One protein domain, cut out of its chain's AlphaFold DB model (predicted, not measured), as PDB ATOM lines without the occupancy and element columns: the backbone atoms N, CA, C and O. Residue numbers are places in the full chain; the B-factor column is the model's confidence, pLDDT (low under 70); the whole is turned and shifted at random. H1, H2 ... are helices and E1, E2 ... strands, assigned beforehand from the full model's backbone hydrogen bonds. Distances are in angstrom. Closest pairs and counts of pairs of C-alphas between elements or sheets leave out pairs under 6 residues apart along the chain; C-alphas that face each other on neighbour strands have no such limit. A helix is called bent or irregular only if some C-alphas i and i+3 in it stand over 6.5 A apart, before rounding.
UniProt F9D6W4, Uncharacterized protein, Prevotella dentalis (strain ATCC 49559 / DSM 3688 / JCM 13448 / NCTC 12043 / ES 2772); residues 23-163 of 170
ATOM      1  N   ILE A  23      49.668   4.421  49.757       84.12
ATOM      2  CA  ILE A  23      49.952   5.831  49.509       84.12
ATOM      3  C   ILE A  23      51.032   5.878  48.433       84.12
ATOM      4  O   ILE A  23      52.150   5.396  48.636       84.12
ATOM      5  N   PHE A  24      50.686   6.458  47.293       84.25
ATOM      6  CA  PHE A  24      51.548   6.565  46.135       84.25
ATOM      7  C   PHE A  24      52.098   7.986  46.003       84.25
ATOM      8  O   PHE A  24      51.374   8.944  45.711       84.25
ATOM      9  N   ASN A  25      53.405   8.132  46.213       81.00
ATOM     10  CA  ASN A  25      54.089   9.395  45.976       81.00
ATOM     11  C   ASN A  25      54.551   9.454  44.515       81.00
ATOM     12  O   ASN A  25      55.536   8.813  44.145       81.00
ATOM     13  N   LYS A  26      53.851  10.253  43.701       71.69
ATOM     14  CA  LYS A  26      54.182  10.452  42.282       71.69
ATOM     15  C   LYS A  26      55.410  11.351  42.069       71.69
ATOM     16  O   LYS A  26      55.885  11.450  40.943       71.69
ATOM     17  N   LYS A  27      55.939  11.970  43.138       67.94
ATOM     18  CA  LYS A  27      57.099  12.887  43.232       67.94
ATOM     19  C   LYS A  27      57.040  14.164  42.385       67.94
ATOM     20  O   LYS A  27      57.662  15.152  42.758       67.94
ATOM     21  N   ILE A  28      56.323  14.152  41.264       66.38
ATOM     22  CA  ILE A  28      56.230  15.232  40.280       66.38
ATOM     23  C   ILE A  28      54.745  15.450  39.946       66.38
ATOM     24  O   ILE A  28      53.988  14.502  39.727       66.38
ATOM     25  N   THR A  29      54.291  16.704  39.931       67.38
ATOM     26  CA  THR A  29      52.942  17.066  39.467       67.38
ATOM     27  C   THR A  29      52.845  16.931  37.945       67.38
ATOM     28  O   THR A  29      53.820  17.093  37.226       67.38
ATOM     29  N   GLY A  30      51.658  16.617  37.416       63.09
ATOM     30  CA  GLY A  30      51.466  16.531  35.959       63.09
ATOM     31  C   GLY A  30      52.038  15.276  35.281       63.09
ATOM     32  O   GLY A  30      51.903  15.138  34.071       63.09
ATOM     33  N   CYS A  31      52.563  14.310  36.038       66.00
ATOM     34  CA  CYS A  31      53.129  13.059  35.513       66.00
ATOM     35  C   CYS A  31      52.089  12.044  34.979       66.00
ATOM     36  O   CYS A  31      52.438  10.911  34.658       66.00
ATOM     37  N   GLY A  32      50.801  12.406  34.926       75.00
ATOM     38  CA  GLY A  32      49.747  11.555  34.355       75.00
ATOM     39  C   GLY A  32      49.087  10.554  35.310       75.00
ATOM     40  O   GLY A  32      48.391   9.659  34.846       75.00
ATOM     41  N   GLY A  33      49.222  10.700  36.632       78.94
ATOM     42  CA  GLY A  33      48.587   9.783  37.597       78.94
ATOM     43  C   GLY A  33      47.070   9.621  37.403       78.94
ATOM     44  O   GLY A  33      46.575   8.507  37.271       78.94
ATOM     45  N   THR A  34      46.325  10.728  37.274       86.31
ATOM     46  CA  THR A  34      44.888  10.654  36.950       86.31
ATOM     47  C   THR A  34      44.637  10.090  35.545       86.31
ATOM     48  O   THR A  34      43.604   9.481  35.301       86.31
ATOM     49  N   THR A  35      45.558  10.317  34.603       89.75
ATOM     50  CA  THR A  35      45.450   9.819  33.224       89.75
ATOM     51  C   THR A  35      45.496   8.295  33.183       89.75
ATOM     52  O   THR A  35      44.715   7.711  32.443       89.75
ATOM     53  N   ILE A  36      46.328   7.657  34.013       91.69
ATOM     54  CA  ILE A  36      46.368   6.191  34.149       91.69
ATOM     55  C   ILE A  36      44.992   5.660  34.571       91.69
ATOM     56  O   ILE A  36      44.411   4.837  33.862       91.69
ATOM     57  N   ALA A  37      44.426   6.200  35.656       94.75
ATOM     58  CA  ALA A  37      43.111   5.795  36.160       94.75
ATOM     59  C   ALA A  37      41.976   6.046  35.151       94.75
ATOM     60  O   ALA A  37      41.026   5.272  35.071       94.75
ATOM     61  N   LEU A  38      42.062   7.116  34.358       94.81
ATOM     62  CA  LEU A  38      41.048   7.443  33.354       94.81
ATOM     63  C   LEU A  38      41.179   6.631  32.060       94.81
ATOM     64  O   LEU A  38      40.173   6.444  31.388       94.81
ATOM     65  N   LYS A  39      42.377   6.168  31.687       92.88
ATOM     66  CA  LYS A  39      42.622   5.504  30.396       92.88
ATOM     67  C   LYS A  39      42.559   3.975  30.471       92.88
ATOM     68  O   LYS A  39      42.296   3.334  29.458       92.88
ATOM     69  N   ASN A  40      42.805   3.384  31.641       93.81
ATOM     70  CA  ASN A  40      42.767   1.930  31.809       93.81
ATOM     71  C   ASN A  40      41.340   1.349  31.663       93.81
ATOM     72  O   ASN A  40      40.342   2.075  31.702       93.81
ATOM     73  N   ASN A  41      41.241   0.022  31.555       95.38
ATOM     74  CA  ASN A  41      39.973  -0.696  31.378       95.38
ATOM     75  C   ASN A  41      39.324  -1.122  32.714       95.38
ATOM     76  O   ASN A  41      38.819  -2.234  32.837       95.38
ATOM     77  N   ILE A  42      39.428  -0.279  33.747       97.00
ATOM     78  CA  ILE A  42      38.965  -0.579  35.111       97.00
ATOM     79  C   ILE A  42      37.983   0.489  35.578       97.00
ATOM     80  O   ILE A  42      38.227   1.676  35.374       97.00
ATOM     81  N   ASP A  43      36.911   0.100  36.258       98.31
ATOM     82  CA  ASP A  43      35.988   1.066  36.846       98.31
ATOM     83  C   ASP A  43      36.667   1.857  37.968       98.31
ATOM     84  O   ASP A  43      37.260   1.291  38.889       98.31
ATOM     85  N   TYR A  44      36.615   3.186  37.871       98.38
ATOM     86  CA  TYR A  44      37.333   4.079  38.778       98.38
ATOM     87  C   TYR A  44      36.430   5.173  39.332       98.38
ATOM     88  O   TYR A  44      35.732   5.863  38.584       98.38
ATOM     89  N   VAL A  45      36.526   5.381  40.643       98.06
ATOM     90  CA  VAL A  45      36.118   6.620  41.305       98.06
ATOM     91  C   VAL A  45      37.374   7.427  41.609       98.06
ATOM     92  O   VAL A  45      38.314   6.928  42.220       98.06
ATOM     93  N   ILE A  46      37.407   8.681  41.173       97.31
ATOM     94  CA  ILE A  46      38.538   9.589  41.349       97.31
ATOM     95  C   ILE A  46      38.077  10.767  42.196       97.31
ATOM     96  O   ILE A  46      37.331  11.631  41.740       97.31
ATOM     97  N   ALA A  47      38.532  10.809  43.437       95.00
ATOM     98  CA  ALA A  47      38.224  11.877  44.362       95.00
ATOM     99  C   ALA A  47      39.324  12.947  44.320       95.00
ATOM    100  O   ALA A  47      40.510  12.632  44.439       95.00
ATOM    101  N   VAL A  48      38.931  14.208  44.138       93.75
ATOM    102  CA  VAL A  48      39.835  15.359  43.979       93.75
ATOM    103  C   VAL A  48      39.481  16.492  44.953       93.75
ATOM    104  O   VAL A  48      38.343  16.567  45.423       93.75
ATOM    105  N   PRO A  49      40.419  17.405  45.270       90.69
ATOM    106  CA  PRO A  49      40.188  18.438  46.280       90.69
ATOM    107  C   PRO A  49      39.279  19.581  45.824       90.69
ATOM    108  O   PRO A  49      38.658  20.227  46.664       90.69
ATOM    109  N   THR A  50      39.213  19.875  44.521       91.75
ATOM    110  CA  THR A  50      38.543  21.083  44.023       91.75
ATOM    111  C   THR A  50      37.637  20.801  42.834       91.75
ATOM    112  O   THR A  50      37.911  19.940  41.998       91.75
ATOM    113  N   VAL A  51      36.566  21.592  42.742       95.12
ATOM    114  CA  VAL A  51      35.653  21.619  41.590       95.12
ATOM    115  C   VAL A  51      36.402  21.956  40.302       95.12
ATOM    116  O   VAL A  51      36.209  21.302  39.283       95.12
ATOM    117  N   GLU A  52      37.320  22.916  40.375       94.38
ATOM    118  CA  GLU A  52      38.116  23.391  39.244       94.38
ATOM    119  C   GLU A  52      38.902  22.265  38.550       94.38
ATOM    120  O   GLU A  52      39.003  22.233  37.326       94.38
ATOM    121  N   LEU A  53      39.415  21.284  39.305       92.12
ATOM    122  CA  LEU A  53      40.092  20.120  38.719       92.12
ATOM    123  C   LEU A  53      39.142  19.243  37.898       92.12
ATOM    124  O   LEU A  53      39.556  18.674  36.887       92.12
ATOM    125  N   ILE A  54      37.883  19.134  38.320       95.38
ATOM    126  CA  ILE A  54      36.857  18.375  37.603       95.38
ATOM    127  C   ILE A  54      36.471  19.120  36.332       95.38
ATOM    128  O   ILE A  54      36.597  18.548  35.250       95.38
ATOM    129  N   ILE A  55      36.095  20.399  36.460       95.25
ATOM    130  CA  ILE A  55      35.723  21.281  35.343       95.25
ATOM    131  C   ILE A  55      36.801  21.243  34.258       95.25
ATOM    132  O   ILE A  55      36.516  20.977  33.087       95.25
ATOM    133  N   ASN A  56      38.066  21.411  34.649       92.12
ATOM    134  CA  ASN A  56      39.182  21.420  33.713       92.12
ATOM    135  C   ASN A  56      39.409  20.086  33.000       92.12
ATOM    136  O   ASN A  56      39.875  20.097  31.855       92.12
ATOM    137  N   LYS A  57      39.099  18.955  33.642       91.75
ATOM    138  CA  LYS A  57      39.251  17.621  33.047       91.75
ATOM    139  C   LYS A  57      38.100  17.281  32.110       91.75
ATOM    140  O   LYS A  57      38.361  16.900  30.975       91.75
ATOM    141  N   ILE A  58      36.857  17.420  32.569       95.38
ATOM    142  CA  ILE A  58      35.677  16.946  31.825       95.38
ATOM    143  C   ILE A  58      35.065  18.011  30.908       95.38
ATOM    144  O   ILE A  58      34.146  17.703  30.155       95.38
ATOM    145  N   LYS A  59      35.561  19.256  30.987       94.50
ATOM    146  CA  LYS A  59      35.115  20.415  30.198       94.50
ATOM    147  C   LYS A  59      33.629  20.741  30.379       94.50
ATOM    148  O   LYS A  59      32.939  21.078  29.423       94.50
ATOM    149  N   ARG A  60      33.153  20.667  31.625       93.69
ATOM    150  CA  ARG A  60      31.795  21.052  32.039       93.69
ATOM    151  C   ARG A  60      31.840  21.991  33.225       93.69
ATOM    152  O   ARG A  60      32.745  21.872  34.037       93.69
ATOM    153  N   VAL A  61      30.839  22.857  33.349       93.31
ATOM    154  CA  VAL A  61      30.662  23.764  34.500       93.31
ATOM    155  C   VAL A  61      29.635  23.247  35.516       93.31
ATOM    156  O   VAL A  61      29.462  23.835  36.578       93.31
ATOM    157  N   ASP A  62      28.985  22.128  35.207       94.25
ATOM    158  CA  ASP A  62      27.980  21.431  36.003       94.25
ATOM    159  C   ASP A  62      28.312  19.930  36.141       94.25
ATOM    160  O   ASP A  62      29.152  19.383  35.416       94.25
ATOM    161  N   SER A  63      27.652  19.253  37.086       96.62
ATOM    162  CA  SER A  63      27.777  17.798  37.237       96.62
ATOM    163  C   SER A  63      27.124  17.066  36.061       96.62
ATOM    164  O   SER A  63      26.079  17.477  35.565       96.62
ATOM    165  N   GLY A  64      27.710  15.949  35.633       97.19
ATOM    166  CA  GLY A  64      27.207  15.163  34.507       97.19
ATOM    167  C   GLY A  64      28.306  14.500  33.684       97.19
ATOM    168  O   GLY A  64      29.480  14.504  34.056       97.19
ATOM    169  N   ILE A  65      27.915  13.923  32.546       97.19
ATOM    170  CA  ILE A  65      28.838  13.257  31.617       97.19
ATOM    171  C   ILE A  65      29.579  14.316  30.804       97.19
ATOM    172  O   ILE A  65      28.963  15.081  30.058       97.19
ATOM    173  N   GLY A  66      30.900  14.351  30.949       96.75
ATOM    174  CA  GLY A  66      31.810  15.071  30.066       96.75
ATOM    175  C   GLY A  66      32.823  14.122  29.433       96.75
ATOM    176  O   GLY A  66      32.839  12.924  29.721       96.75
ATOM    177  N   THR A  67      33.694  14.668  28.590       95.38
ATOM    178  CA  THR A  67      34.673  13.876  27.839       95.38
ATOM    179  C   THR A  67      36.079  14.359  28.145       95.38
ATOM    180  O   THR A  67      36.394  15.539  27.996       95.38
ATOM    181  N   VAL A  68      36.949  13.432  28.535       94.44
ATOM    182  CA  VAL A  68      38.382  13.688  28.685       94.44
ATOM    183  C   VAL A  68      39.076  13.279  27.393       94.44
ATOM    184  O   VAL A  68      39.007  12.117  26.999       94.44
ATOM    185  N   ARG A  69      39.761  14.226  26.744       90.88
ATOM    186  CA  ARG A  69      40.608  13.969  25.572       90.88
ATOM    187  C   ARG A  69      42.069  13.858  25.998       90.88
ATOM    188  O   ARG A  69      42.601  14.760  26.646       90.88
ATOM    189  N   PHE A  70      42.717  12.764  25.621       89.38
ATOM    190  CA  PHE A  70      44.130  12.518  25.890       89.38
ATOM    191  C   PHE A  70      45.014  13.023  24.741       89.38
ATOM    192  O   PHE A  70      44.537  13.317  23.643       89.38
ATOM    193  N   LYS A  71      46.324  13.148  24.999       86.31
ATOM    194  CA  LYS A  71      47.305  13.674  24.029       86.31
ATOM    195  C   LYS A  71      47.413  12.834  22.754       86.31
ATOM    196  O   LYS A  71      47.708  13.378  21.701       86.31
ATOM    197  N   ASP A  72      47.164  11.535  22.854       86.69
ATOM    198  CA  ASP A  72      47.153  10.588  21.733       86.69
ATOM    199  C   ASP A  72      45.839  10.603  20.932       86.69
ATOM    200  O   ASP A  72      45.671   9.822  20.002       86.69
ATOM    201  N   GLY A  73      44.899  11.485  21.280       87.81
ATOM    202  CA  GLY A  73      43.610  11.611  20.609       87.81
ATOM    203  C   GLY A  73      42.516  10.700  21.160       87.81
ATOM    204  O   GLY A  73      41.354  10.917  20.814       87.81
ATOM    205  N   CYS A  74      42.834   9.754  22.051       89.62
ATOM    206  CA  CYS A  74      41.824   8.928  22.706       89.62
ATOM    207  C   CYS A  74      40.870   9.793  23.544       89.62
ATOM    208  O   CYS A  74      41.256  10.824  24.105       89.62
ATOM    209  N   MET A  75      39.621   9.347  23.657       93.25
ATOM    210  CA  MET A  75      38.588  10.009  24.450       93.25
ATOM    211  C   MET A  75      37.984   9.038  25.459       93.25
ATOM    212  O   MET A  75      37.896   7.841  25.198       93.25
ATOM    213  N   MET A  76      37.565   9.564  26.606       95.31
ATOM    214  CA  MET A  76      36.890   8.806  27.657       95.31
ATOM    215  C   MET A  76      35.703   9.604  28.191       95.31
ATOM    216  O   MET A  76      35.870  10.767  28.569       95.31
ATOM    217  N   GLU A  77      34.527   8.979  28.249       97.06
ATOM    218  CA  GLU A  77      33.374   9.532  28.962       97.06
ATOM    219  C   GLU A  77      33.605   9.430  30.474       97.06
ATOM    220  O   GLU A  77      33.887   8.354  31.004       97.06
ATOM    221  N   VAL A  78      33.447  10.546  31.182       98.00
ATOM    222  CA  VAL A  78      33.628  10.629  32.634       98.00
ATOM    223  C   VAL A  78      32.437  11.348  33.248       98.00
ATOM    224  O   VAL A  78      32.061  12.432  32.804       98.00
ATOM    225  N   PHE A  79      31.866  10.773  34.304       98.38
ATOM    226  CA  PHE A  79      30.811  11.418  35.075       98.38
ATOM    227  C   PHE A  79      31.413  12.290  36.184       98.38
ATOM    228  O   PHE A  79      32.017  11.779  37.127       98.38
ATOM    229  N   GLY A  80      31.262  13.610  36.076       97.88
ATOM    230  CA  GLY A  80      31.690  14.571  37.092       97.88
ATOM    231  C   GLY A  80      30.622  14.837  38.143       97.88
ATOM    232  O   GLY A  80      29.469  15.068  37.789       97.88
ATOM    233  N   ILE A  81      31.004  14.853  39.423       97.00
ATOM    234  CA  ILE A  81      30.102  15.140  40.547       97.00
ATOM    235  C   ILE A  81      30.726  16.187  41.471       97.00
ATOM    236  O   ILE A  81      31.709  15.931  42.167       97.00
ATOM    237  N   PHE A  82      30.124  17.367  41.516       95.06
ATOM    238  CA  PHE A  82      30.524  18.470  42.380       95.06
ATOM    239  C   PHE A  82      29.350  19.409  42.669       95.06
ATOM    240  O   PHE A  82      28.298  19.329  42.039       95.06
ATOM    241  N   GLY A  83      29.515  20.305  43.646       90.31
ATOM    242  CA  GLY A  83      28.448  21.230  44.031       90.31
ATOM    243  C   GLY A  83      27.252  20.496  44.643       90.31
ATOM    244  O   GLY A  83      27.421  19.617  45.491       90.31
ATOM    245  N   THR A  84      26.034  20.853  44.251       89.38
ATOM    246  CA  THR A  84      24.825  20.218  44.785       89.38
ATOM    247  C   THR A  84      24.561  18.892  44.081       89.38
ATOM    248  O   THR A  84      24.410  18.839  42.868       89.38
ATOM    249  N   PHE A  85      24.448  17.808  44.851       88.75
ATOM    250  CA  PHE A  85      24.070  16.500  44.313       88.75
ATOM    251  C   PHE A  85      22.538  16.407  44.213       88.75
ATOM    252  O   PHE A  85      21.878  15.793  45.064       88.75
ATOM    253  N   ASP A  86      21.999  17.116  43.223       91.88
ATOM    254  CA  ASP A  86      20.572  17.313  42.966       91.88
ATOM    255  C   ASP A  86      19.905  16.116  42.265       91.88
ATOM    256  O   ASP A  86      20.520  15.078  42.012       91.88
ATOM    257  N   TYR A  87      18.605  16.234  41.991       93.31
ATOM    258  CA  TYR A  87      17.833  15.168  41.353       93.31
ATOM    259  C   TYR A  87      18.355  14.806  39.953       93.31
ATOM    260  O   TYR A  87      18.469  13.618  39.643       93.31
ATOM    261  N   GLN A  88      18.705  15.799  39.129       93.50
ATOM    262  CA  GLN A  88      19.169  15.562  37.758       93.50
ATOM    263  C   GLN A  88      20.519  14.851  37.748       93.50
ATOM    264  O   GLN A  88      20.690  13.859  37.045       93.50
ATOM    265  N   THR A  89      21.439  15.275  38.613       94.94
ATOM    266  CA  THR A  89      22.747  14.639  38.781       94.94
ATOM    267  C   THR A  89      22.597  13.185  39.227       94.94
ATOM    268  O   THR A  89      23.243  12.295  38.680       94.94
ATOM    269  N   LYS A  90      21.703  12.908  40.188       95.19
ATOM    270  CA  LYS A  90      21.415  11.534  40.641       95.19
ATOM    271  C   LYS A  90      20.832  10.670  39.526       95.19
ATOM    272  O   LYS A  90      21.232   9.517  39.380       95.19
ATOM    273  N   LYS A  91      19.874  11.204  38.763       96.00
ATOM    274  CA  LYS A  91      19.258  10.497  37.636       96.00
ATOM    275  C   LYS A  91      20.303  10.183  36.564       96.00
ATOM    276  O   LYS A  91      20.450   9.021  36.197       96.00
ATOM    277  N   GLY A  92      21.076  11.185  36.151       96.75
ATOM    278  CA  GLY A  92      22.140  11.025  35.163       96.75
ATOM    279  C   GLY A  92      23.202  10.022  35.606       96.75
ATOM    280  O   GLY A  92      23.639   9.208  34.799       96.75
ATOM    281  N   LEU A  93      23.576  10.012  36.891       97.44
ATOM    282  CA  LEU A  93      24.517   9.024  37.416       97.44
ATOM    283  C   LEU A  93      23.947   7.605  37.313       97.44
ATOM    284  O   LEU A  93      24.633   6.713  36.825       97.44
ATOM    285  N   LYS A  94      22.687   7.401  37.721       96.62
ATOM    286  CA  LYS A  94      22.009   6.096  37.626       96.62
ATOM    287  C   LYS A  94      21.898   5.590  36.187       96.62
ATOM    288  O   LYS A  94      21.936   4.385  35.965       96.62
ATOM    289  N   GLU A  95      21.721   6.483  35.223       97.25
ATOM    290  CA  GLU A  95      21.707   6.132  33.800       97.25
ATOM    291  C   GLU A  95      23.120   5.820  33.294       97.25
ATOM    292  O   GLU A  95      23.320   4.820  32.610       97.25
ATOM    293  N   TYR A  96      24.115   6.620  33.688       97.81
ATOM    294  CA  TYR A  96      25.513   6.420  33.316       97.81
ATOM    295  C   TYR A  96      26.048   5.065  33.778       97.81
ATOM    296  O   TYR A  96      26.631   4.349  32.972       97.81
ATOM    297  N   VAL A  97      25.815   4.682  35.037       96.75
ATOM    298  CA  VAL A  97      26.324   3.415  35.601       96.75
ATOM    299  C   VAL A  97      25.712   2.180  34.935       96.75
ATOM    300  O   VAL A  97      26.343   1.134  34.921       96.75
ATOM    301  N   LYS A  98      24.521   2.307  34.332       96.06
ATOM    302  CA  LYS A  98      23.842   1.223  33.602       96.06
ATOM    303  C   LYS A  98      24.329   1.036  32.167       96.06
ATOM    304  O   LYS A  98      23.985   0.030  31.555       96.06
ATOM    305  N   LYS A  99      25.065   2.000  31.600       95.75
ATOM    306  CA  LYS A  99      25.630   1.847  30.251       95.75
ATOM    307  C   LYS A  99      26.587   0.650  30.225       95.75
ATOM    308  O   LYS A  99      27.222   0.349  31.230       95.75
ATOM    309  N   GLU A 100      26.788   0.027  29.072       94.31
ATOM    310  CA  GLU A 100      27.857  -0.967  28.912       94.31
ATOM    311  C   GLU A 100      29.253  -0.315  28.936       94.31
ATOM    312  O   GLU A 100      29.396   0.907  28.821       94.31
ATOM    313  N   GLY A 101      30.293  -1.125  29.143       95.19
ATOM    314  CA  GLY A 101      31.693  -0.684  29.165       95.19
ATOM    315  C   GLY A 101      32.171  -0.132  30.511       95.19
ATOM    316  O   GLY A 101      31.484  -0.224  31.525       95.19
ATOM    317  N   VAL A 102      33.361   0.464  30.516       96.75
ATOM    318  CA  VAL A 102      34.016   0.954  31.738       96.75
ATOM    319  C   VAL A 102      33.413   2.277  32.206       96.75
ATOM    320  O   VAL A 102      33.033   3.129  31.403       96.75
ATOM    321  N   LYS A 103      33.339   2.458  33.522       98.12
ATOM    322  CA  LYS A 103      32.782   3.621  34.203       98.12
ATOM    323  C   LYS A 103      33.873   4.406  34.913       98.12
ATOM    324  O   LYS A 103      34.600   3.896  35.764       98.12
ATOM    325  N   LYS A 104      33.951   5.693  34.587       98.12
ATOM    326  CA  LYS A 104      34.858   6.656  35.209       98.12
ATOM    327  C   LYS A 104      34.031   7.731  35.887       98.12
ATOM    328  O   LYS A 104      33.297   8.469  35.232       98.12
ATOM    329  N   ILE A 105      34.161   7.838  37.199       98.38
ATOM    330  CA  ILE A 105      33.483   8.856  37.995       98.38
ATOM    331  C   ILE A 105      34.557   9.723  38.637       98.38
ATOM    332  O   ILE A 105      35.503   9.206  39.225       98.38
ATOM    333  N   ILE A 106      34.428  11.040  38.529       97.75
ATOM    334  CA  ILE A 106      35.300  11.993  39.214       97.75
ATOM    335  C   ILE A 106      34.456  12.885  40.120       97.75
ATOM    336  O   ILE A 106      33.433  13.417  39.693       97.75
ATOM    337  N   CYS A 107      34.853  13.048  41.378       96.12
ATOM    338  CA  CYS A 107      34.077  13.825  42.335       96.12
ATOM    339  C   CYS A 107      34.943  14.604  43.321       96.12
ATOM    340  O   CYS A 107      36.110  14.278  43.536       96.12
ATOM    341  N   THR A 108      34.379  15.639  43.946       94.00
ATOM    342  CA  THR A 108      35.039  16.249  45.106       94.00
ATOM    343  C   THR A 108      34.988  15.296  46.301       94.00
ATOM    344  O   THR A 108      34.092  14.453  46.398       94.00
ATOM    345  N   TYR A 109      35.960  15.400  47.209       91.44
ATOM    346  CA  TYR A 109      36.079  14.506  48.370       91.44
ATOM    347  C   TYR A 109      34.783  14.352  49.176       91.44
ATOM    348  O   TYR A 109      34.412  13.241  49.547       91.44
ATOM    349  N   ASP A 110      34.060  15.451  49.395       88.50
ATOM    350  CA  ASP A 110      32.814  15.489  50.165       88.50
ATOM    351  C   ASP A 110      31.658  14.706  49.517       88.50
ATOM    352  O   ASP A 110      30.639  14.462  50.162       88.50
ATOM    353  N   LYS A 111      31.790  14.294  48.249       91.62
ATOM    354  CA  LYS A 111      30.758  13.526  47.536       91.62
ATOM    355  C   LYS A 111      30.898  12.025  47.685       91.62
ATOM    356  O   LYS A 111      29.903  11.336  47.475       91.62
ATOM    357  N   LEU A 112      32.069  11.522  48.077       90.94
ATOM    358  CA  LEU A 112      32.301  10.084  48.227       90.94
ATOM    359  C   LEU A 112      31.267   9.393  49.136       90.94
ATOM    360  O   LEU A 112      30.680   8.411  48.681       90.94
ATOM    361  N   PRO A 113      30.947   9.909  50.346       89.06
ATOM    362  CA  PRO A 113      29.987   9.246  51.232       89.06
ATOM    363  C   PRO A 113      28.592   9.104  50.627       89.06
ATOM    364  O   PRO A 113      27.899   8.138  50.909       89.06
ATOM    365  N   LYS A 114      28.182  10.055  49.781       89.62
ATOM    366  CA  LYS A 114      26.875  10.032  49.118       89.62
ATOM    367  C   LYS A 114      26.899   9.225  47.824       89.62
ATOM    368  O   LYS A 114      25.887   8.654  47.442       89.62
ATOM    369  N   LEU A 115      28.037   9.179  47.131       92.25
ATOM    370  CA  LEU A 115      28.200   8.439  45.880       92.25
ATOM    371  C   LEU A 115      27.946   6.939  46.066       92.25
ATOM    372  O   LEU A 115      27.334   6.323  45.196       92.25
ATOM    373  N   LYS A 116      28.343   6.370  47.208       89.38
ATOM    374  CA  LYS A 116      28.145   4.943  47.507       89.38
ATOM    375  C   LYS A 116      26.677   4.502  47.541       89.38
ATOM    376  O   LYS A 116      26.390   3.327  47.390       89.38
ATOM    377  N   GLU A 117      25.732   5.432  47.687       92.06
ATOM    378  CA  GLU A 117      24.295   5.133  47.592       92.06
ATOM    379  C   GLU A 117      23.839   4.831  46.146       92.06
ATOM    380  O   GLU A 117      22.697   4.426  45.926       92.06
ATOM    381  N   PHE A 118      24.697   5.066  45.145       94.88
ATOM    382  CA  PHE A 118      24.358   4.991  43.718       94.88
ATOM    383  C   PHE A 118      25.204   3.993  42.920       94.88
ATOM    384  O   PHE A 118      24.875   3.743  41.759       94.88
ATOM    385  N   ILE A 119      26.272   3.452  43.507       95.62
ATOM    386  CA  ILE A 119      27.187   2.493  42.876       95.62
ATOM    387  C   ILE A 119      27.495   1.343  43.835       95.62
ATOM    388  O   ILE A 119      27.507   1.555  45.046       95.62
ATOM    389  N   ASP A 120      27.811   0.160  43.307       96.19
ATOM    390  CA  ASP A 120      28.462  -0.885  44.102       96.19
ATOM    391  C   ASP A 120      29.959  -0.579  44.181       96.19
ATOM    392  O   ASP A 120      30.703  -0.750  43.220       96.19
ATOM    393  N   THR A 121      30.415  -0.073  45.324       95.19
ATOM    394  CA  THR A 121      31.806   0.353  45.519       95.19
ATOM    395  C   THR A 121      32.814  -0.781  45.319       95.19
ATOM    396  O   THR A 121      33.960  -0.507  44.958       95.19
ATOM    397  N   LYS A 122      32.404  -2.049  45.460       96.44
ATOM    398  CA  LYS A 122      33.275  -3.219  45.264       96.44
ATOM    399  C   LYS A 122      33.673  -3.449  43.806       96.44
ATOM    400  O   LYS A 122      34.663  -4.140  43.559       96.44
ATOM    401  N   ASP A 123      32.969  -2.831  42.862       96.94
ATOM    402  CA  ASP A 123      33.329  -2.865  41.443       96.94
ATOM    403  C   ASP A 123      34.405  -1.824  41.097       96.94
ATOM    404  O   ASP A 123      35.181  -2.010  40.156       96.94
ATOM    405  N   TYR A 124      34.529  -0.766  41.905       97.94
ATOM    406  CA  TYR A 124      35.354   0.401  41.597       97.94
ATOM    407  C   TYR A 124      36.667   0.425  42.376       97.94
ATOM    408  O   TYR A 124      36.705   0.260  43.597       97.94
ATOM    409  N   GLN A 125      37.756   0.758  41.681       97.69
ATOM    410  CA  GLN A 125      38.970   1.239  42.333       97.69
ATOM    411  C   GLN A 125      38.826   2.722  42.701       97.69
ATOM    412  O   GLN A 125      38.339   3.533  41.911       97.69
ATOM    413  N   LEU A 126      39.275   3.093  43.897       97.12
ATOM    414  CA  LEU A 126      39.274   4.471  44.376       97.12
ATOM    415  C   LEU A 126      40.659   5.103  44.213       97.12
ATOM    416  O   LEU A 126      41.643   4.640  44.786       97.12
ATOM    417  N   LEU A 127      40.731   6.225  43.508       96.00
ATOM    418  CA  LEU A 127      41.880   7.126  43.525       96.00
ATOM    419  C   LEU A 127      41.542   8.355  44.366       96.00
ATOM    420  O   LEU A 127      40.665   9.129  43.998       96.00
ATOM    421  N   VAL A 128      42.277   8.581  45.452       93.50
ATOM    422  CA  VAL A 128      42.267   9.859  46.173       93.50
ATOM    423  C   VAL A 128      43.455  10.671  45.663       93.50
ATOM    424  O   VAL A 128      44.581  10.482  46.123       93.50
ATOM    425  N   ASP A 129      43.229  11.517  44.658       91.31
ATOM    426  CA  ASP A 129      44.281  12.353  44.059       91.31
ATOM    427  C   ASP A 129      44.558  13.577  44.934       91.31
ATOM    428  O   ASP A 129      43.702  13.990  45.708       91.31
ATOM    429  N   GLU A 130      45.742  14.171  44.802       88.19
ATOM    430  CA  GLU A 130      46.202  15.324  45.591       88.19
ATOM    431  C   GLU A 130      46.032  15.143  47.115       88.19
ATOM    432  O   GLU A 130      45.691  16.077  47.840       88.19
ATOM    433  N   TYR A 131      46.315  13.938  47.622       87.25
ATOM    434  CA  TYR A 131      46.093  13.522  49.014       87.25
ATOM    435  C   TYR A 131      46.702  14.461  50.074       87.25
ATOM    436  O   TYR A 131      46.156  14.618  51.162       87.25
ATOM    437  N   HIS A 132      47.795  15.165  49.773       84.12
ATOM    438  CA  HIS A 132      48.337  16.178  50.687       84.12
ATOM    439  C   HIS A 132      47.391  17.369  50.906       84.12
ATOM    440  O   HIS A 132      47.423  17.980  51.970       84.12
ATOM    441  N   SER A 133      46.573  17.726  49.911       84.00
ATOM    442  CA  SER A 133      45.569  18.786  50.030       84.00
ATOM    443  C   SER A 133      44.452  18.352  50.966       84.00
ATOM    444  O   SER A 133      43.993  19.156  51.777       84.00
ATOM    445  N   LEU A 134      44.086  17.067  50.919       81.31
ATOM    446  CA  LEU A 134      43.219  16.462  51.919       81.31
ATOM    447  C   LEU A 134      43.856  16.617  53.312       81.31
ATOM    448  O   LEU A 134      43.274  17.282  54.156       81.31
ATOM    449  N   LEU A 135      45.086  16.136  53.531       79.94
ATOM    450  CA  LEU A 135      45.773  16.250  54.832       79.94
ATOM    451  C   LEU A 135      45.892  17.693  55.352       79.94
ATOM    452  O   LEU A 135      45.685  17.933  56.536       79.94
ATOM    453  N   LYS A 136      46.176  18.672  54.487       77.56
ATOM    454  CA  LYS A 136      46.169  20.093  54.872       77.56
ATOM    455  C   LYS A 136      44.775  20.570  55.263       77.56
ATOM    456  O   LYS A 136      44.639  21.336  56.205       77.56
ATOM    457  N   ALA A 137      43.726  20.128  54.573       70.19
ATOM    458  CA  ALA A 137      42.367  20.427  55.004       70.19
ATOM    459  C   ALA A 137      42.078  19.820  56.388       70.19
ATOM    460  O   ALA A 137      41.403  20.478  57.170       70.19
ATOM    461  N   TYR A 138      42.650  18.655  56.734       65.75
ATOM    462  CA  TYR A 138      42.518  18.042  58.068       65.75
ATOM    463  C   TYR A 138      42.963  18.952  59.195       65.75
ATOM    464  O   TYR A 138      42.252  19.090  60.184       65.75
ATOM    465  N   SER A 139      44.136  19.577  59.035       62.69
ATOM    466  CA  SER A 139      44.697  20.439  60.071       62.69
ATOM    467  C   SER A 139      43.816  21.658  60.351       62.69
ATOM    468  O   SER A 139      44.024  22.323  61.358       62.69
ATOM    469  N   TYR A 140      42.824  21.938  59.492       57.53
ATOM    470  CA  TYR A 140      41.908  23.069  59.627       57.53
ATOM    471  C   TYR A 140      40.406  22.691  59.700       57.53
ATOM    472  O   TYR A 140      39.624  23.512  60.176       57.53
ATOM    473  N   ARG A 141      39.959  21.510  59.225       54.66
ATOM    474  CA  ARG A 141      38.545  21.057  59.146       54.66
ATOM    475  C   ARG A 141      38.416  19.518  59.120       54.66
ATOM    476  O   ARG A 141      38.989  18.852  58.263       54.66
ATOM    477  N   HIS A 142      37.569  18.952  59.985       64.25
ATOM    478  CA  HIS A 142      37.481  17.495  60.204       64.25
ATOM    479  C   HIS A 142      36.558  16.703  59.242       64.25
ATOM    480  O   HIS A 142      36.719  15.495  59.097       64.25
ATOM    481  N   THR A 143      35.589  17.328  58.566       63.69
ATOM    482  CA  THR A 143      34.430  16.593  58.002       63.69
ATOM    483  C   THR A 143      34.689  15.830  56.698       63.69
ATOM    484  O   THR A 143      34.276  14.679  56.578       63.69
ATOM    485  N   ALA A 144      35.384  16.421  55.719       62.97
ATOM    486  CA  ALA A 144      35.614  15.771  54.417       62.97
ATOM    487  C   ALA A 144      36.517  14.528  54.518       62.97
ATOM    488  O   ALA A 144      36.423  13.602  53.718       62.97
ATOM    489  N   ILE A 145      37.385  14.509  55.524       67.31
ATOM    490  CA  ILE A 145      38.347  13.440  55.764       67.31
ATOM    491  C   ILE A 145      37.706  12.232  56.398       67.31
ATOM    492  O   ILE A 145      37.951  11.124  55.930       67.31
ATOM    493  N   ASN A 146      36.868  12.445  57.410       73.75
ATOM    494  CA  ASN A 146      36.149  11.356  58.059       73.75
ATOM    495  C   ASN A 146      35.344  10.572  57.017       73.75
ATOM    496  O   ASN A 146      35.492   9.360  56.919       73.75
ATOM    497  N   GLY A 147      34.667  11.277  56.103       77.75
ATOM    498  CA  GLY A 147      33.975  10.651  54.978       77.75
ATOM    499  C   GLY A 147      34.874   9.797  54.074       77.75
ATOM    500  O   GLY A 147      34.446   8.748  53.611       77.75
ATOM    501  N   ILE A 148      36.132  10.165  53.833       81.44
ATOM    502  CA  ILE A 148      37.044   9.307  53.058       81.44
ATOM    503  C   ILE A 148      37.523   8.122  53.895       81.44
ATOM    504  O   ILE A 148      37.439   6.988  53.431       81.44
ATOM    505  N   PHE A 149      38.017   8.365  55.112       80.25
ATOM    506  CA  PHE A 149      38.614   7.329  55.961       80.25
ATOM    507  C   PHE A 149      37.608   6.285  56.456       80.25
ATOM    508  O   PHE A 149      37.984   5.133  56.660       80.25
ATOM    509  N   GLU A 150      36.341   6.655  56.599       83.62
ATOM    510  CA  GLU A 150      35.268   5.729  56.965       83.62
ATOM    511  C   GLU A 150      34.846   4.842  55.786       83.62
ATOM    512  O   GLU A 150      34.472   3.694  55.995       83.62
ATOM    513  N   ASN A 151      34.954   5.339  54.545       83.62
ATOM    514  CA  ASN A 151      34.332   4.699  53.380       83.62
ATOM    515  C   ASN A 151      35.333   4.055  52.403       83.62
ATOM    516  O   ASN A 151      34.947   3.192  51.619       83.62
ATOM    517  N   TYR A 152      36.624   4.418  52.419       88.44
ATOM    518  CA  TYR A 152      37.580   3.930  51.405       88.44
ATOM    519  C   TYR A 152      37.732   2.405  51.376       88.44
ATOM    520  O   TYR A 152      38.059   1.848  50.333       88.44
ATOM    521  N   ARG A 153      37.521   1.730  52.515       89.19
ATOM    522  CA  ARG A 153      37.636   0.267  52.633       89.19
ATOM    523  C   ARG A 153      36.479  -0.482  51.976       89.19
ATOM    524  O   ARG A 153      36.591  -1.686  51.787       89.19
ATOM    525  N   GLU A 154      35.386   0.209  51.663       92.31
ATOM    526  CA  GLU A 154      34.249  -0.377  50.947       92.31
ATOM    527  C   GLU A 154      34.556  -0.555  49.451       92.31
ATOM    528  O   GLU A 154      33.920  -1.369  48.789       92.31
ATOM    529  N   TYR A 155      35.538   0.185  48.924       96.19
ATOM    530  CA  TYR A 155      35.952   0.096  47.528       96.19
ATOM    531  C   TYR A 155      36.819  -1.133  47.251       96.19
ATOM    532  O   TYR A 155      37.516  -1.626  48.140       96.19
ATOM    533  N   LYS A 156      36.845  -1.578  45.988       96.69
ATOM    534  CA  LYS A 156      37.664  -2.715  45.522       96.69
ATOM    535  C   LYS A 156      39.127  -2.610  45.953       96.69
ATOM    536  O   LYS A 156      39.746  -3.583  46.379       96.69
ATOM    537  N   SER A 157      39.682  -1.412  45.805       95.31
ATOM    538  CA  SER A 157      41.015  -1.028  46.260       95.31
ATOM    539  C   SER A 157      41.125   0.489  46.314       95.31
ATOM    540  O   SER A 157      40.347   1.190  45.668       95.31
ATOM    541  N   VAL A 158      42.124   1.004  47.032       94.56
ATOM    542  CA  VAL A 158      42.379   2.452  47.110       94.56
ATOM    543  C   VAL A 158      43.826   2.824  46.791       94.56
ATOM    544  O   VAL A 158      44.760   2.186  47.266       94.56
ATOM    545  N   CYS A 159      44.035   3.900  46.041       93.50
ATOM    546  CA  CYS A 159      45.330   4.554  45.877       93.50
ATOM    547  C   CYS A 159      45.233   6.000  46.379       93.50
ATOM    548  O   CYS A 159      44.538   6.826  45.787       93.50
ATOM    549  N   PHE A 160      45.954   6.329  47.451       91.00
ATOM    550  CA  PHE A 160      46.099   7.706  47.929       91.00
ATOM    551  C   PHE A 160      47.308   8.344  47.251       91.00
ATOM    552  O   PHE A 160      48.446   8.038  47.591       91.00
ATOM    553  N   MET A 161      47.088   9.215  46.274       90.31
ATOM    554  CA  MET A 161      48.159   9.748  45.439       90.31
ATOM    555  C   MET A 161      48.530  11.181  45.827       90.31
ATOM    556  O   MET A 161      47.665  12.040  45.974       90.31
ATOM    557  N   SER A 162      49.828  11.468  45.942       84.19
ATOM    558  CA  SER A 162      50.336  12.813  46.242       84.19
ATOM    559  C   SER A 162      51.592  13.148  45.440       84.19
ATOM    560  O   SER A 162      52.445  12.287  45.243       84.19
ATOM    561  N   ALA A 163      51.712  14.403  44.992       70.62
ATOM    562  CA  ALA A 163      52.899  14.914  44.301       70.62
ATOM    563  C   ALA A 163      53.949  15.543  45.228       70.62
ATOM    564  O   ALA A 163      55.060  15.812  44.783       70.62
TER     565      ALA A 163
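AT A GLANCE: This is residues 23 to 163 of the 170 residues of an uncharacterized protein of Prevotella dentalis (strain ATCC 49559 / DSM 3688 / JCM 13448 / NCTC 12043 / ES 2772) (UniProt F9D6W4). A strongly twisted sheet of seven strands forms the middle of three layers, curling round H1, with H1 and H2 over one face and H3, H4, H5 and H6 over the other. Its order is E1 E7 E6 E2 E5 E4 E3; it is mixed, parallel but for the hairpin of E3 and E4 at one edge. The printed part has 141 residues with six named helices and seven named strands, along the chain E1 H1 E2 H2 E3 E4 H3 E5 H4 E6 H5 H6 E7, of class mixed, helices and strands. The whole is compact and rounded, with a radius of gyration of the C-alphas of 14.1 A and spans of 39 by 35 by 29 A.

HOW THE PARTS SIT: E2, residues 44 to 48, is parallel to E5, residues 104 to 108, with N 46 and O 105 within hydrogen-bond range at 2.8 A, and to E6, residues 125 to 128, with N 47 and O 127 at 2.8 A. E4, residues 75 to 81, is parallel to E5, with N 81 and O 106 at 2.8 A, and antiparallel to E3, residues 64 to 69, with N 66 and O 78 at 2.9 A. E7, residues 157 to 162, has staggered parallel pairing: with E6 over 157 to 160, N 126 and O 157 at 2.8 A, and with E1, residues 23 to 25, over 160 to 162, N 24 and O 160 at 2.8 A. H1, residues 33 to 39, is on the sheet; its closest C-alphas to E2 are Ala 37 and Tyr 44, 6.6 A. H2, residues 51 to 58, is on the same face, apart from H1; its closest C-alphas to E3 are Ile 58 and Gly 66, 4.6 A. H3, residues 87 to 98, is on the opposite face, over E4, at a height over the sheet of 8.9 A. H6, residues 143 to 154, is over E6, and touches H4, residues 109 to 115, at a steep tilt of 50 degrees; their closest C-alphas are Asp 110 and Ala 144, 5.1 A. H5, residues 131 to 138, only just touches H6, with 3 pairs of C-alphas within 8 A, through residue 145 of H6 alone; the closest are Tyr 138 and Ile 145, 6.6 A. E4, H3, E5 and E6, H5 H6, E7 are strand-helix-strand units, parallel neighbours with helices between; E1, H1, E2 and E5, H4, E6 are split ones, with other strands between; these four crossovers are right-handed. Every O i to N i+4 pair is within hydrogen-bond range in H2 and H5, but 2 of 3 in H1, 7 of 8 in H3, 5 of 8 in H6 and 1 of 3 in H4, where 3 of 4 O i to N i+3 pairs are.

IN THESE COORDINATES: E1 begins at C-alpha 23, (49.952, 5.831, 49.509), and E7 ends at C-alpha 162, (50.336, 12.813, 46.242). From first to last C-alpha, E4 is 18.9 A long, H6 18.4 A and H3 17.0 A. H6 is irregular, with C-alphas 150 and 153 7.4 A apart, and H4 only just, with C-alphas 110 and 113 6.9 A apart.

THE WHOLE: The two C-alphas farthest apart are those of Glu 100 and Tyr 140, 41.5 A. The printed part has no cut and no long link. Its mean pLDDT is 89.1; residues 27 to 31 and 138 to 145 are under 70.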